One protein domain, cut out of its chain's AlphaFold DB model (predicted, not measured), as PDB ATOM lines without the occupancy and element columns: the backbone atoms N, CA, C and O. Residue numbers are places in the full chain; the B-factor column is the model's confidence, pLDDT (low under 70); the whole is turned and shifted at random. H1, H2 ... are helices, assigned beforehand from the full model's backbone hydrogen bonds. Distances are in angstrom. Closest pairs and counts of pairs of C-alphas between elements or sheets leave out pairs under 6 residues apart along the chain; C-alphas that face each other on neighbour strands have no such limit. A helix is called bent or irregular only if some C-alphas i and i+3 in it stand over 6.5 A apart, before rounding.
ATOM      1  N   ARG A   6     -16.464  22.769 -43.393       89.00
ATOM      2  CA  ARG A   6     -15.780  23.160 -42.151       89.00
ATOM      3  C   ARG A   6     -15.327  21.958 -41.312       89.00
ATOM      4  O   ARG A   6     -14.216  21.963 -40.791       89.00
ATOM      5  N   GLU A   7     -16.173  20.942 -41.186       91.81
ATOM      6  CA  GLU A   7     -15.863  19.716 -40.445       91.81
ATOM      7  C   GLU A   7     -14.822  18.887 -41.192       91.81
ATOM      8  O   GLU A   7     -13.887  18.388 -40.575       91.81
ATOM      9  N   VAL A   8     -14.934  18.806 -42.523       91.69
ATOM     10  CA  VAL A   8     -13.942  18.128 -43.368       91.69
ATOM     11  C   VAL A   8     -12.561  18.760 -43.187       91.69
ATOM     12  O   VAL A   8     -11.609  18.039 -42.910       91.69
ATOM     13  N   ILE A   9     -12.452  20.094 -43.244       92.12
ATOM     14  CA  ILE A   9     -11.192  20.820 -42.997       92.12
ATOM     15  C   ILE A   9     -10.611  20.438 -41.633       92.12
ATOM     16  O   ILE A   9      -9.446  20.048 -41.540       92.12
ATOM     17  N   PHE A  10     -11.429  20.523 -40.581       91.25
ATOM     18  CA  PHE A  10     -10.998  20.260 -39.211       91.25
ATOM     19  C   PHE A  10     -10.536  18.811 -39.011       91.25
ATOM     20  O   PHE A  10      -9.478  18.568 -38.431       91.25
ATOM     21  N   VAL A  11     -11.299  17.839 -39.514       93.12
ATOM     22  CA  VAL A  11     -10.963  16.413 -39.411       93.12
ATOM     23  C   VAL A  11      -9.700  16.094 -40.206       93.12
ATOM     24  O   VAL A  11      -8.822  15.410 -39.682       93.12
ATOM     25  N   THR A  12      -9.561  16.605 -41.432       93.50
ATOM     26  CA  THR A  12      -8.363  16.393 -42.256       93.50
ATOM     27  C   THR A  12      -7.113  16.971 -41.587       93.50
ATOM     28  O   THR A  12      -6.093  16.287 -41.521       93.50
ATOM     29  N   PHE A  13      -7.205  18.178 -41.026       92.56
ATOM     30  CA  PHE A  13      -6.109  18.810 -40.292       92.56
ATOM     31  C   PHE A  13      -5.718  18.037 -39.023       92.56
ATOM     32  O   PHE A  13      -4.542  17.794 -38.760       92.56
ATOM     33  N   ASN A  14      -6.688  17.593 -38.220       92.31
ATOM     34  CA  ASN A  14      -6.367  16.802 -37.029       92.31
ATOM     35  C   ASN A  14      -5.782  15.437 -37.389       92.31
ATOM     36  O   ASN A  14      -4.854  14.976 -36.727       92.31
ATOM     37  N   LYS A  15      -6.268  14.816 -38.470       93.62
ATOM     38  CA  LYS A  15      -5.698  13.568 -38.976       93.62
ATOM     39  C   LYS A  15      -4.227  13.753 -39.346       93.62
ATOM     40  O   LYS A  15      -3.416  12.928 -38.938       93.62
ATOM     41  N   SER A  16      -3.864  14.854 -40.014       93.06
ATOM     42  CA  SER A  16      -2.459  15.122 -40.342       93.06
ATOM     43  C   SER A  16      -1.583  15.253 -39.094       93.06
ATOM     44  O   SER A  16      -0.443  14.820 -39.124       93.06
ATOM     45  N   LYS A  17      -2.096  15.769 -37.968       89.88
ATOM     46  CA  LYS A  17      -1.332  15.818 -36.704       89.88
ATOM     47  C   LYS A  17      -1.044  14.440 -36.096       89.88
ATOM     48  O   LYS A  17      -0.068  14.299 -35.369       89.88
ATOM     49  N   SER A  18      -1.891  13.447 -36.369       91.75
ATOM     50  CA  SER A  18      -1.735  12.067 -35.876       91.75
ATOM     51  C   SER A  18      -1.026  11.121 -36.853       91.75
ATOM     52  O   SER A  18      -0.720   9.987 -36.495       91.75
ATOM     53  N   THR A  19      -0.799  11.560 -38.090       92.69
ATOM     54  CA  THR A  19      -0.117  10.791 -39.135       92.69
ATOM     55  C   THR A  19       1.353  11.201 -39.201       92.69
ATOM     56  O   THR A  19       1.693  12.344 -38.913       92.69
ATOM     57  N   THR A  20       2.225  10.279 -39.605       89.88
ATOM     58  CA  THR A  20       3.660  10.521 -39.809       89.88
ATOM     59  C   THR A  20       4.068  10.186 -41.243       89.88
ATOM     60  O   THR A  20       3.464   9.312 -41.862       89.88
ATOM     61  N   GLY A  21       5.124  10.819 -41.754       87.12
ATOM     62  CA  GLY A  21       5.682  10.521 -43.081       87.12
ATOM     63  C   GLY A  21       5.025  11.311 -44.217       87.12
ATOM     64  O   GLY A  21       4.493  12.397 -44.003       87.12
ATOM     65  N   GLU A  22       5.072  10.789 -45.442       83.81
ATOM     66  CA  GLU A  22       4.553  11.486 -46.635       83.81
ATOM     67  C   GLU A  22       3.039  11.752 -46.556       83.81
ATOM     68  O   GLU A  22       2.563  12.815 -46.968       83.81
ATOM     69  N   ASP A  23       2.293  10.844 -45.924       86.56
ATOM     70  CA  ASP A  23       0.850  10.981 -45.712       86.56
ATOM     71  C   ASP A  23       0.490  12.153 -44.788       86.56
ATOM     72  O   ASP A  23      -0.563  12.772 -44.937       86.56
ATOM     73  N   GLN A  24       1.367  12.505 -43.845       91.06
ATOM     74  CA  GLN A  24       1.165  13.675 -42.992       91.06
ATOM     75  C   GLN A  24       1.162  14.951 -43.827       91.06
ATOM     76  O   GLN A  24       0.265  15.787 -43.695       91.06
ATOM     77  N   ARG A  25       2.171  15.091 -44.692       88.62
ATOM     78  CA  ARG A  25       2.359  16.269 -45.537       88.62
ATOM     79  C   ARG A  25       1.203  16.416 -46.526       88.62
ATOM     80  O   ARG A  25       0.641  17.504 -46.649       88.62
ATOM     81  N   SER A  26       0.784  15.317 -47.155       88.81
ATOM     82  CA  SER A  26      -0.334  15.317 -48.105       88.81
ATOM     83  C   SER A  26      -1.674  15.667 -47.442       88.81
ATOM     84  O   SER A  26      -2.425  16.489 -47.971       88.81
ATOM     85  N   LEU A  27      -1.963  15.120 -46.254       91.50
ATOM     86  CA  LEU A  27      -3.166  15.452 -45.485       91.50
ATOM     87  C   LEU A  27      -3.153  16.902 -44.999       91.50
ATOM     88  O   LEU A  27      -4.177  17.584 -45.059       91.50
ATOM     89  N   HIS A  28      -2.000  17.394 -44.546       90.25
ATOM     90  CA  HIS A  28      -1.862  18.777 -44.100       90.25
ATOM     91  C   HIS A  28      -2.123  19.741 -45.257       90.25
ATOM     92  O   HIS A  28      -2.988  20.610 -45.132       90.25
ATOM     93  N   ARG A  29      -1.512  19.511 -46.426       89.62
ATOM     94  CA  ARG A  29      -1.820  20.260 -47.652       89.62
ATOM     95  C   ARG A  29      -3.304  20.199 -48.008       89.62
ATOM     96  O   ARG A  29      -3.908  21.225 -48.312       89.62
ATOM     97  N   LEU A  30      -3.905  19.010 -47.962       90.31
ATOM     98  CA  LEU A  30      -5.312  18.822 -48.306       90.31
ATOM     99  C   LEU A  30      -6.239  19.653 -47.405       90.31
ATOM    100  O   LEU A  30      -7.220  20.217 -47.891       90.31
ATOM    101  N   SER A  31      -5.914  19.788 -46.116       91.88
ATOM    102  CA  SER A  31      -6.673  20.654 -45.203       91.88
ATOM    103  C   SER A  31      -6.646  22.127 -45.638       91.88
ATOM    104  O   SER A  31      -7.675  22.806 -45.588       91.88
ATOM    105  N   TYR A  32      -5.506  22.595 -46.154       91.19
ATOM    106  CA  TYR A  32      -5.328  23.939 -46.696       91.19
ATOM    107  C   TYR A  32      -6.051  24.149 -48.030       91.19
ATOM    108  O   TYR A  32      -6.672  25.192 -48.229       91.19
ATOM    109  N   ASP A  33      -6.038  23.158 -48.924       89.12
ATOM    110  CA  ASP A  33      -6.795  23.213 -50.181       89.12
ATOM    111  C   ASP A  33      -8.317  23.270 -49.913       89.12
ATOM    112  O   ASP A  33      -9.047  24.020 -50.571       89.12
ATOM    113  N   PHE A  34      -8.813  22.548 -48.900       90.25
ATOM    114  CA  PHE A  34     -10.209  22.671 -48.471       90.25
ATOM    115  C   PHE A  34     -10.521  24.029 -47.836       90.25
ATOM    116  O   PHE A  34     -11.600  24.572 -48.090       90.25
ATOM    117  N   LEU A  35      -9.601  24.590 -47.047       90.81
ATOM    118  CA  LEU A  35      -9.759  25.923 -46.465       90.81
ATOM    119  C   LEU A  35      -9.840  27.005 -47.550       90.81
ATOM    120  O   LEU A  35     -10.741  27.840 -47.510       90.81
ATOM    121  N   GLU A  36      -8.955  26.955 -48.545       90.12
ATOM    122  CA  GLU A  36      -8.977  27.866 -49.693       90.12
ATOM    123  C   GLU A  36     -10.318  27.782 -50.435       90.12
ATOM    124  O   GLU A  36     -10.977  28.798 -50.667       90.12
ATOM    125  N   ARG A  37     -10.790  26.564 -50.730       89.88
ATOM    126  CA  ARG A  37     -12.105  26.356 -51.353       89.88
ATOM    127  C   ARG A  37     -13.245  26.924 -50.506       89.88
ATOM    128  O   ARG A  37     -14.186  27.494 -51.055       89.88
ATOM    129  N   TYR A  38     -13.186  26.758 -49.187       91.56
ATOM    130  CA  TYR A  38     -14.199  27.292 -48.281       91.56
ATOM    131  C   TYR A  38     -14.230  28.823 -48.299       91.56
ATOM    132  O   TYR A  38     -15.315  29.401 -48.365       91.56
ATOM    133  N   LEU A  39     -13.065  29.478 -48.347       91.25
ATOM    134  CA  LEU A  39     -12.982  30.932 -48.484       91.25
ATOM    135  C   LEU A  39     -13.609  31.413 -49.800       91.25
ATOM    136  O   LEU A  39     -14.401  32.350 -49.789       91.25
ATOM    137  N   TYR A  40     -13.356  30.727 -50.917       92.06
ATOM    138  CA  TYR A  40     -14.008  31.062 -52.187       92.06
ATOM    139  C   TYR A  40     -15.528  30.893 -52.165       92.06
ATOM    140  O   TYR A  40     -16.228  31.690 -52.783       92.06
ATOM    141  N   LEU A  41     -16.062  29.909 -51.435       93.25
ATOM    142  CA  LEU A  41     -17.512  29.771 -51.260       93.25
ATOM    143  C   LEU A  41     -18.107  30.932 -50.454       93.25
ATOM    144  O   LEU A  41     -19.192  31.405 -50.791       93.25
ATOM    145  N   ILE A  42     -17.399  31.416 -49.430       94.19
ATOM    146  CA  ILE A  42     -17.802  32.607 -48.665       94.19
ATOM    147  C   ILE A  42     -17.780  33.848 -49.567       94.19
ATOM    148  O   ILE A  42     -18.759  34.589 -49.608       94.19
ATOM    149  N   LEU A  43     -16.702  34.044 -50.332       95.12
ATOM    150  CA  LEU A  43     -16.566  35.161 -51.273       95.12
ATOM    151  C   LEU A  43     -17.648  35.127 -52.353       95.12
ATOM    152  O   LEU A  43     -18.251  36.152 -52.654       95.12
ATOM    153  N   TYR A  44     -17.941  33.948 -52.899       95.62
ATOM    154  CA  TYR A  44     -19.003  33.787 -53.884       95.62
ATOM    155  C   TYR A  44     -20.383  34.059 -53.276       95.62
ATOM    156  O   TYR A  44     -21.208  34.721 -53.899       95.62
ATOM    157  N   ASN A  45     -20.637  33.618 -52.041       96.75
ATOM    158  CA  ASN A  45     -21.875  33.953 -51.342       96.75
ATOM    159  C   ASN A  45     -22.015  35.473 -51.127       96.75
ATOM    160  O   ASN A  45     -23.078  36.023 -51.412       96.75
ATOM    161  N   ALA A  46     -20.944  36.159 -50.718       96.12
ATOM    162  CA  ALA A  46     -20.925  37.618 -50.598       96.12
ATOM    163  C   ALA A  46     -21.202  38.306 -51.947       96.12
ATOM    164  O   ALA A  46     -22.075  39.173 -52.029       96.12
ATOM    165  N   TYR A  47     -20.536  37.859 -53.015       96.94
ATOM    166  CA  TYR A  47     -20.782  38.306 -54.386       96.94
ATOM    167  C   TYR A  47     -22.258  38.176 -54.775       96.94
ATOM    168  O   TYR A  47     -22.852  39.148 -55.240       96.94
ATOM    169  N   LEU A  48     -22.882  37.015 -54.534       97.00
ATOM    170  CA  LEU A  48     -24.293  36.793 -54.862       97.00
ATOM    171  C   LEU A  48     -25.202  37.802 -54.155       97.00
ATOM    172  O   LEU A  48     -26.124  38.327 -54.773       97.00
ATOM    173  N   HIS A  49     -24.952  38.098 -52.878       96.19
ATOM    174  CA  HIS A  49     -25.754  39.068 -52.133       96.19
ATOM    175  C   HIS A  49     -25.585  40.503 -52.648       96.19
ATOM    176  O   HIS A  49     -26.568  41.242 -52.701       96.19
ATOM    177  N   MET A  50     -24.376  40.888 -53.058       94.62
ATOM    178  CA  MET A  50     -24.095  42.235 -53.565       94.62
ATOM    179  C   MET A  50     -24.611  42.444 -54.994       94.62
ATOM    180  O   MET A  50     -25.257  43.453 -55.279       94.62
ATOM    181  N   GLU A  51     -24.375  41.484 -55.889       95.44
ATOM    182  CA  GLU A  51     -24.718  41.612 -57.308       95.44
ATOM    183  C   GLU A  51     -26.165  41.219 -57.632       95.44
ATOM    184  O   GLU A  51     -26.669  41.591 -58.693       95.44
ATOM    185  N   LYS A  52     -26.893  40.566 -56.710       93.38
ATOM    186  CA  LYS A  52     -28.324  40.251 -56.888       93.38
ATOM    187  C   LYS A  52     -29.156  41.487 -57.241       93.38
ATOM    188  O   LYS A  52     -29.981  41.426 -58.147       93.38
ATOM    189  N   ASN A  53     -28.920  42.614 -56.567       92.31
ATOM    190  CA  ASN A  53     -29.651  43.863 -56.827       92.31
ATOM    191  C   ASN A  53     -29.205  44.559 -58.123       92.31
ATOM    192  O   ASN A  53     -29.931  45.390 -58.660       92.31
ATOM    193  N   ARG A  54     -28.022  44.207 -58.631       92.00
ATOM    194  CA  ARG A  54     -27.432  44.723 -59.872       92.00
ATOM    195  C   ARG A  54     -27.645  43.783 -61.057       92.00
ATOM    196  O   ARG A  54     -27.064  44.001 -62.111       92.00
ATOM    197  N   GLN A  55     -28.474  42.747 -60.891       93.06
ATOM    198  CA  GLN A  55     -28.775  41.746 -61.919       93.06
ATOM    199  C   GLN A  55     -27.520  41.060 -62.490       93.06
ATOM    200  O   GLN A  55     -27.499  40.700 -63.663       93.06
ATOM    201  N   PHE A  56     -26.480  40.870 -61.668       92.88
ATOM    202  CA  PHE A  56     -25.228  40.212 -62.074       92.88
ATOM    203  C   PHE A  56     -24.522  40.872 -63.273       92.88
ATOM    204  O   PHE A  56     -23.927  40.189 -64.105       92.88
ATOM    205  N   GLN A  57     -24.571  42.207 -63.365       94.38
ATOM    206  CA  GLN A  57     -23.833  42.963 -64.385       94.38
ATOM    207  C   GLN A  57     -22.310  42.816 -64.249       94.38
ATOM    208  O   GLN A  57     -21.590  42.881 -65.247       94.38
ATOM    209  N   CYS A  58     -21.809  42.615 -63.028       93.38
ATOM    210  CA  CYS A  58     -20.414  42.290 -62.774       93.38
ATOM    211  C   CYS A  58     -20.253  40.771 -62.647       93.38
ATOM    212  O   CYS A  58     -20.963  40.144 -61.866       93.38
ATOM    213  N   SER A  59     -19.319  40.168 -63.388       94.88
ATOM    214  CA  SER A  59     -18.982  38.750 -63.209       94.88
ATOM    215  C   SER A  59     -18.233  38.532 -61.891       94.88
ATOM    216  O   SER A  59     -17.589  39.444 -61.378       94.88
ATOM    217  N   PHE A  60     -18.238  37.306 -61.360       94.81
ATOM    218  CA  PHE A  60     -17.495  37.002 -60.130       94.81
ATOM    219  C   PHE A  60     -15.991  37.298 -60.254       94.81
ATOM    220  O   PHE A  60     -15.410  37.869 -59.338       94.81
ATOM    221  N   SER A  61     -15.383  36.983 -61.402       93.12
ATOM    222  CA  SER A  61     -13.986  37.322 -61.710       93.12
ATOM    223  C   SER A  61     -13.715  38.819 -61.578       93.12
ATOM    224  O   SER A  61     -12.757  39.229 -60.928       93.12
ATOM    225  N   ARG A  62     -14.591  39.640 -62.167       94.69
ATOM    226  CA  ARG A  62     -14.480  41.098 -62.130       94.69
ATOM    227  C   ARG A  62     -14.758  41.648 -60.730       94.69
ATOM    228  O   ARG A  62     -14.069  42.549 -60.274       94.69
ATOM    229  N   TRP A  63     -15.709  41.072 -60.001       96.06
ATOM    230  CA  TRP A  63     -15.972  41.442 -58.611       96.06
ATOM    231  C   TRP A  63     -14.782  41.104 -57.700       96.06
ATOM    232  O   TRP A  63     -14.432  41.887 -56.818       96.06
ATOM    233  N   MET A  64     -14.103  39.980 -57.940       95.00
ATOM    234  CA  MET A  64     -12.890  39.607 -57.211       95.00
ATOM    235  C   MET A  64     -11.760  40.624 -57.406       95.00
ATOM    236  O   MET A  64     -11.041  40.919 -56.455       95.00
ATOM    237  N   THR A  65     -11.605  41.187 -58.607       93.44
ATOM    238  CA  THR A  65     -10.566  42.191 -58.887       93.44
ATOM    239  C   THR A  65     -10.963  43.603 -58.462       93.44
ATOM    240  O   THR A  65     -10.137  44.313 -57.898       93.44
ATOM    241  N   GLU A  66     -12.211  44.018 -58.685       93.94
ATOM    242  CA  GLU A  66     -12.662  45.398 -58.448       93.94
ATOM    243  C   GLU A  66     -13.185  45.646 -57.025       93.94
ATOM    244  O   GLU A  66     -13.142  46.778 -56.550       93.94
ATOM    245  N   VAL A  67     -13.690  44.615 -56.336       94.50
ATOM    246  CA  VAL A  67     -14.337  44.746 -55.017       94.50
ATOM    247  C   VAL A  67     -13.604  43.950 -53.942       94.50
ATOM    248  O   VAL A  67     -13.303  44.489 -52.879       94.50
ATOM    249  N   ALA A  68     -13.289  42.680 -54.201       93.81
ATOM    250  CA  ALA A  68     -12.656  41.823 -53.200       93.81
ATOM    251  C   ALA A  68     -11.172  42.165 -52.990       93.81
ATOM    252  O   ALA A  68     -10.705  42.189 -51.852       93.81
ATOM    253  N   ALA A  69     -10.431  42.461 -54.063       92.56
ATOM    254  CA  ALA A  69      -9.008  42.790 -53.968       92.56
ATOM    255  C   ALA A  69      -8.745  44.036 -53.105       92.56
ATOM    256  O   ALA A  69      -7.955  43.926 -52.171       92.56
ATOM    257  N   PRO A  70      -9.447  45.179 -53.292       94.31
ATOM    258  CA  PRO A  70      -9.287  46.332 -52.400       94.31
ATOM    259  C   PRO A  70      -9.659  46.052 -50.937       94.31
ATOM    260  O   PRO A  70      -9.212  46.767 -50.046       94.31
ATOM    261  N   ALA A  71     -10.468  45.019 -50.676       94.38
ATOM    262  CA  ALA A  71     -10.831  44.580 -49.330       94.38
ATOM    263  C   ALA A  71      -9.785  43.650 -48.675       94.38
ATOM    264  O   ALA A  71     -10.029  43.137 -47.584       94.38
ATOM    265  N   GLY A  72      -8.633  43.417 -49.315       92.31
ATOM    266  CA  GLY A  72      -7.535  42.627 -48.752       92.31
ATOM    267  C   GLY A  72      -7.671  41.110 -48.950       92.31
ATOM    268  O   GLY A  72      -7.068  40.317 -48.220       92.31
ATOM    269  N   VAL A  73      -8.525  40.666 -49.880       92.31
ATOM    270  CA  VAL A  73      -8.841  39.236 -50.042       92.31
ATOM    271  C   VAL A  73      -7.657  38.429 -50.575       92.31
ATOM    272  O   VAL A  73      -7.489  37.272 -50.185       92.31
ATOM    273  N   TYR A  74      -6.818  39.005 -51.438       90.19
ATOM    274  CA  TYR A  74      -5.660  38.282 -51.971       90.19
ATOM    275  C   TYR A  74      -4.543  38.132 -50.940       90.19
ATOM    276  O   TYR A  74      -3.877  37.103 -50.921       90.19
ATOM    277  N   GLU A  75      -4.389  39.086 -50.030       90.75
ATOM    278  CA  GLU A  75      -3.479  39.025 -48.890       90.75
ATOM    279  C   GLU A  75      -3.911  37.926 -47.915       90.75
ATOM    280  O   GLU A  75      -3.081  37.152 -47.432       90.75
ATOM    281  N   LEU A  76      -5.223  37.808 -47.677       89.25
ATOM    282  CA  LEU A  76      -5.792  36.715 -46.893       89.25
ATOM    283  C   LEU A  76      -5.555  35.352 -47.565       89.25
ATOM    284  O   LEU A  76      -5.147  34.404 -46.897       89.25
ATOM    285  N   LEU A  77      -5.793  35.247 -48.877       88.81
ATOM    286  CA  LEU A  77      -5.551  34.023 -49.651       88.81
ATOM    287  C   LEU A  77      -4.061  33.653 -49.714       88.81
ATOM    288  O   LEU A  77      -3.721  32.465 -49.701       88.81
ATOM    289  N   ASP A  78      -3.170  34.645 -49.773       88.50
ATOM    290  CA  ASP A  78      -1.725  34.429 -49.757       88.50
ATOM    291  C   ASP A  78      -1.229  33.962 -48.392       88.50
ATOM    292  O   ASP A  78      -0.251  33.233 -48.345       88.50
ATOM    293  N   ASN A  79      -1.888  34.319 -47.290       87.75
ATOM    294  CA  ASN A  79      -1.472  33.914 -45.948       87.75
ATOM    295  C   ASN A  79      -2.599  33.216 -45.176       87.75
ATOM    296  O   ASN A  79      -2.991  33.631 -44.083       87.75
ATOM    297  N   LEU A  80      -3.109  32.124 -45.749       85.19
ATOM    298  CA  LEU A  80      -4.075  31.253 -45.087       85.19
ATOM    299  C   LEU A  80      -3.353  30.505 -43.970       85.19
ATOM    300  O   LEU A  80      -2.646  29.554 -44.245       85.19
ATOM    301  N   GLY A  81      -3.483  30.916 -42.717       77.25
ATOM    302  CA  GLY A  81      -2.896  30.206 -41.578       77.25
ATOM    303  C   GLY A  81      -3.962  29.800 -40.573       77.25
ATOM    304  O   GLY A  81      -4.925  30.537 -40.351       77.25
ATOM    305  N   PHE A  82      -3.779  28.663 -39.905       71.75
ATOM    306  CA  PHE A  82      -4.558  28.353 -38.709       71.75
ATOM    307  C   PHE A  82      -3.883  28.978 -37.486       71.75
ATOM    308  O   PHE A  82      -3.377  28.270 -36.622       71.75
ATOM    309  N   PHE A  83      -3.883  30.310 -37.393       69.25
ATOM    310  CA  PHE A  83      -3.183  31.033 -36.318       69.25
ATOM    311  C   PHE A  83      -3.616  30.611 -34.903       69.25
ATOM    312  O   PHE A  83      -2.871  30.791 -33.947       69.25
ATOM    313  N   THR A  84      -4.814  30.038 -34.758       73.94
ATOM    314  CA  THR A  84      -5.323  29.498 -33.489       73.94
ATOM    315  C   THR A  84      -4.969  28.030 -33.241       73.94
ATOM    316  O   THR A  84      -5.097  27.567 -32.111       73.94
ATOM    317  N   LEU A  85      -4.563  27.276 -34.269       77.00
ATOM    318  CA  LEU A  85      -4.301  25.830 -34.188       77.00
ATOM    319  C   LEU A  85      -2.826  25.461 -34.408       77.00
ATOM    320  O   LEU A  85      -2.456  24.301 -34.179       77.00
ATOM    321  N   GLU A  86      -2.007  26.402 -34.879       80.50
ATOM    322  CA  GLU A  86      -0.596  26.221 -35.210       80.50
ATOM    323  C   GLU A  86       0.269  27.273 -34.507       80.50
ATOM    324  O   GLU A  86      -0.054  28.457 -34.492       80.50
ATOM    325  N   SER A  87       1.397  26.834 -33.942       77.81
ATOM    326  CA  SER A  87       2.360  27.706 -33.252       77.81
ATOM    327  C   SER A  87       3.319  28.430 -34.205       77.81
ATOM    328  O   SER A  87       4.047  29.325 -33.783       77.81
ATOM    329  N   ALA A  88       3.353  28.024 -35.476       81.06
ATOM    330  CA  ALA A  88       4.174  28.611 -36.525       81.06
ATOM    331  C   ALA A  88       3.436  28.532 -37.874       81.06
ATOM    332  O   ALA A  88       2.616  27.629 -38.054       81.06
ATOM    333  N   PRO A  89       3.719  29.440 -38.826       78.50
ATOM    334  CA  PRO A  89       3.112  29.394 -40.151       78.50
ATOM    335  C   PRO A  89       3.447  28.085 -40.872       78.50
ATOM    336  O   PRO A  89       4.616  27.703 -40.961       78.50
ATOM    337  N   SER A  90       2.428  27.419 -41.411       86.00
ATOM    338  CA  SER A  90       2.603  26.241 -42.259       86.00
ATOM    339  C   SER A  90       3.297  26.611 -43.571       86.00
ATOM    340  O   SER A  90       3.086  27.694 -44.124       86.00
ATOM    341  N   GLU A  91       4.056  25.670 -44.140       86.62
ATOM    342  CA  GLU A  91       4.528  25.765 -45.525       86.62
ATOM    343  C   GLU A  91       3.356  26.055 -46.476       86.62
ATOM    344  O   GLU A  91       3.450  26.925 -47.338       86.62
ATOM    345  N   TYR A  92       2.214  25.407 -46.263       89.69
ATOM    346  CA  TYR A  92       1.020  25.554 -47.090       89.69
ATOM    347  C   TYR A  92       0.200  26.808 -46.785       89.69
ATOM    348  O   TYR A  92      -0.794  27.062 -47.472       89.69
ATOM    349  N   SER A  93       0.617  27.643 -45.828       88.31
ATOM    350  CA  SER A  93      -0.057  28.922 -45.607       88.31
ATOM    351  C   SER A  93       0.102  29.874 -46.783       88.31
ATOM    352  O   SER A  93      -0.822  30.619 -47.109       88.31
ATOM    353  N   ARG A  94       1.243  29.779 -47.476       89.38
ATOM    354  CA  ARG A  94       1.530  30.567 -48.674       89.38
ATOM    355  C   ARG A  94       0.899  29.963 -49.917       89.38
ATOM    356  O   ARG A  94       1.132  28.792 -50.221       89.38
ATOM    357  N   ILE A  95       0.182  30.778 -50.693       86.50
ATOM    358  CA  ILE A  95      -0.471  30.313 -51.928       86.50
ATOM    359  C   ILE A  95       0.536  29.721 -52.917       86.50
ATOM    360  O   ILE A  95       0.277  28.677 -53.512       86.50
ATOM    361  N   LYS A  96       1.732  30.317 -53.012       87.00
ATOM    362  CA  LYS A  96       2.820  29.823 -53.869       87.00
ATOM    363  C   LYS A  96       3.178  28.365 -53.562       87.00
ATOM    364  O   LYS A  96       3.339  27.569 -54.477       87.00
ATOM    365  N   ASN A  97       3.244  28.002 -52.281       88.12
ATOM    366  CA  ASN A  97       3.654  26.671 -51.849       88.12
ATOM    367  C   ASN A  97       2.532  25.658 -52.112       88.12
ATOM    368  O   ASN A  97       2.800  24.556 -52.578       88.12
ATOM    369  N   ARG A  98       1.264  26.058 -51.922       87.69
ATOM    370  CA  ARG A  98       0.112  25.224 -52.303       87.69
ATOM    371  C   ARG A  98       0.062  24.959 -53.804       87.69
ATOM    372  O   ARG A  98      -0.218  23.837 -54.204       87.69
ATOM    373  N   ILE A  99       0.323  25.972 -54.632       82.31
ATOM    374  CA  ILE A  99       0.294  25.841 -56.097       82.31
ATOM    375  C   ILE A  99       1.423  24.937 -56.597       82.31
ATOM    376  O   ILE A  99       1.170  24.080 -57.438       82.31
ATOM    377  N   LEU A 100       2.643  25.105 -56.083       84.19
ATOM    378  CA  LEU A 100       3.793  24.297 -56.498       84.19
ATOM    379  C   LEU A 100       3.619  22.813 -56.152       84.19
ATOM    380  O   LEU A 100       3.992  21.953 -56.943       84.19
ATOM    381  N   ASP A 101       3.014  22.520 -55.002       81.06
ATOM    382  CA  ASP A 101       2.816  21.154 -54.510       81.06
ATOM    383  C   ASP A 101       1.520  20.501 -55.049       81.06
ATOM    384  O   ASP A 101       1.225  19.337 -54.769       81.06
ATOM    385  N   ARG A 102       0.712  21.224 -55.847       78.12
ATOM    386  CA  ARG A 102      -0.526  20.710 -56.466       78.12
ATOM    387  C   ARG A 102      -0.227  19.715 -57.592       78.12
ATOM    388  O   ARG A 102      -0.220  20.059 -58.766       78.12
TER     389      ARG A 102
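AT A GLANCE: This is residues 6 to 102 of the 113 residues of an uncharacterized protein of Arion vulgaris (UniProt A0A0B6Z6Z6). One long helix, H2, makes a spine that runs along the length of a rod; H1 folds back beside its first half as a helical hairpin, and after H2 the chain turns and comes back along another side of the spine as H3, H4, a long loop and H5. H3 stands crosswise near the later part of H2, the short H4 runs beside H2 in the reverse sense, and the short H5 stands at a steep angle near its earlier part. The printed part has 97 residues with five named helices, in the order H1 to H5, and no named strand; its class is all helix. It is loose, with a radius of gyration of the C-alphas of 15.6 A, and its C-alphas span 50 by 25 by 24 A.

HOW THE PARTS SIT: H1, residues 6 to 18, and H2, residues 22 to 54, touch as a hairpin at a shallow tilt of 16 degrees, opposite ways; the closest C-alphas, of Ser 16 and Gln 24, are 4.7 A apart, and H2 touches H1 with residues 23 to 38 alone. H2 is the hub, touching three other helices. Its residues 43 to 47 alone touch H3, residues 60 to 71, about perpendicular at 83 degrees; the closest C-alphas are those of Tyr 47 and Phe 60, 6.7 A apart. H4, residues 73 to 78, is close to H2 but not clearly touching, at a shallow tilt of 9 degrees, opposite ways; the closest C-alphas, of Glu 36 and Leu 77, are 7.0 A apart. H5, residues 95 to 100, only just touches residues 29 to 33 of H2, with 3 pairs of C-alphas within 8 A, the closest those of Arg 29 and Arg 98 at 7.1 A; the tilt is steep, 54 degrees. H4 and H5 also only just touch, with 3 pairs within 8 A, the closest those of Asp 78 and Ile 95 at 4.8 A. H1 is apart from H3, H4 and H5, and H3 is apart from H5. Every O i to N i+4 pair is within hydrogen-bond range in H1, H4 and H5, against 27 of 29 in H2 and 4 of 8 in H3.

IN THESE COORDINATES: H1 begins at C-alpha 6, (-15.780, 23.160, -42.151), and is 19.0 A long. H2 measures 48.0 A from C-alpha 22 to C-alpha 54, (-27.432, 44.723, -59.872), with a kink of 26 degrees near residue 48; it is irregular, but only just, with C-alphas 50 and 53 6.6 A apart. H3 is 14.8 A long, H4 8.6 A and H5 8.7 A, ending at C-alpha 100, (3.793, 24.297, -56.498).

THE WHOLE: The two C-alphas farthest apart, of Gly 21 and Asn 53, are 50.5 A apart. The printed part has no cut. The link from H4 to H5, residues 79 to 94, is long; the other three are tight. Mean pLDDT of the printed part is 89.8, and residue 83 is under 70.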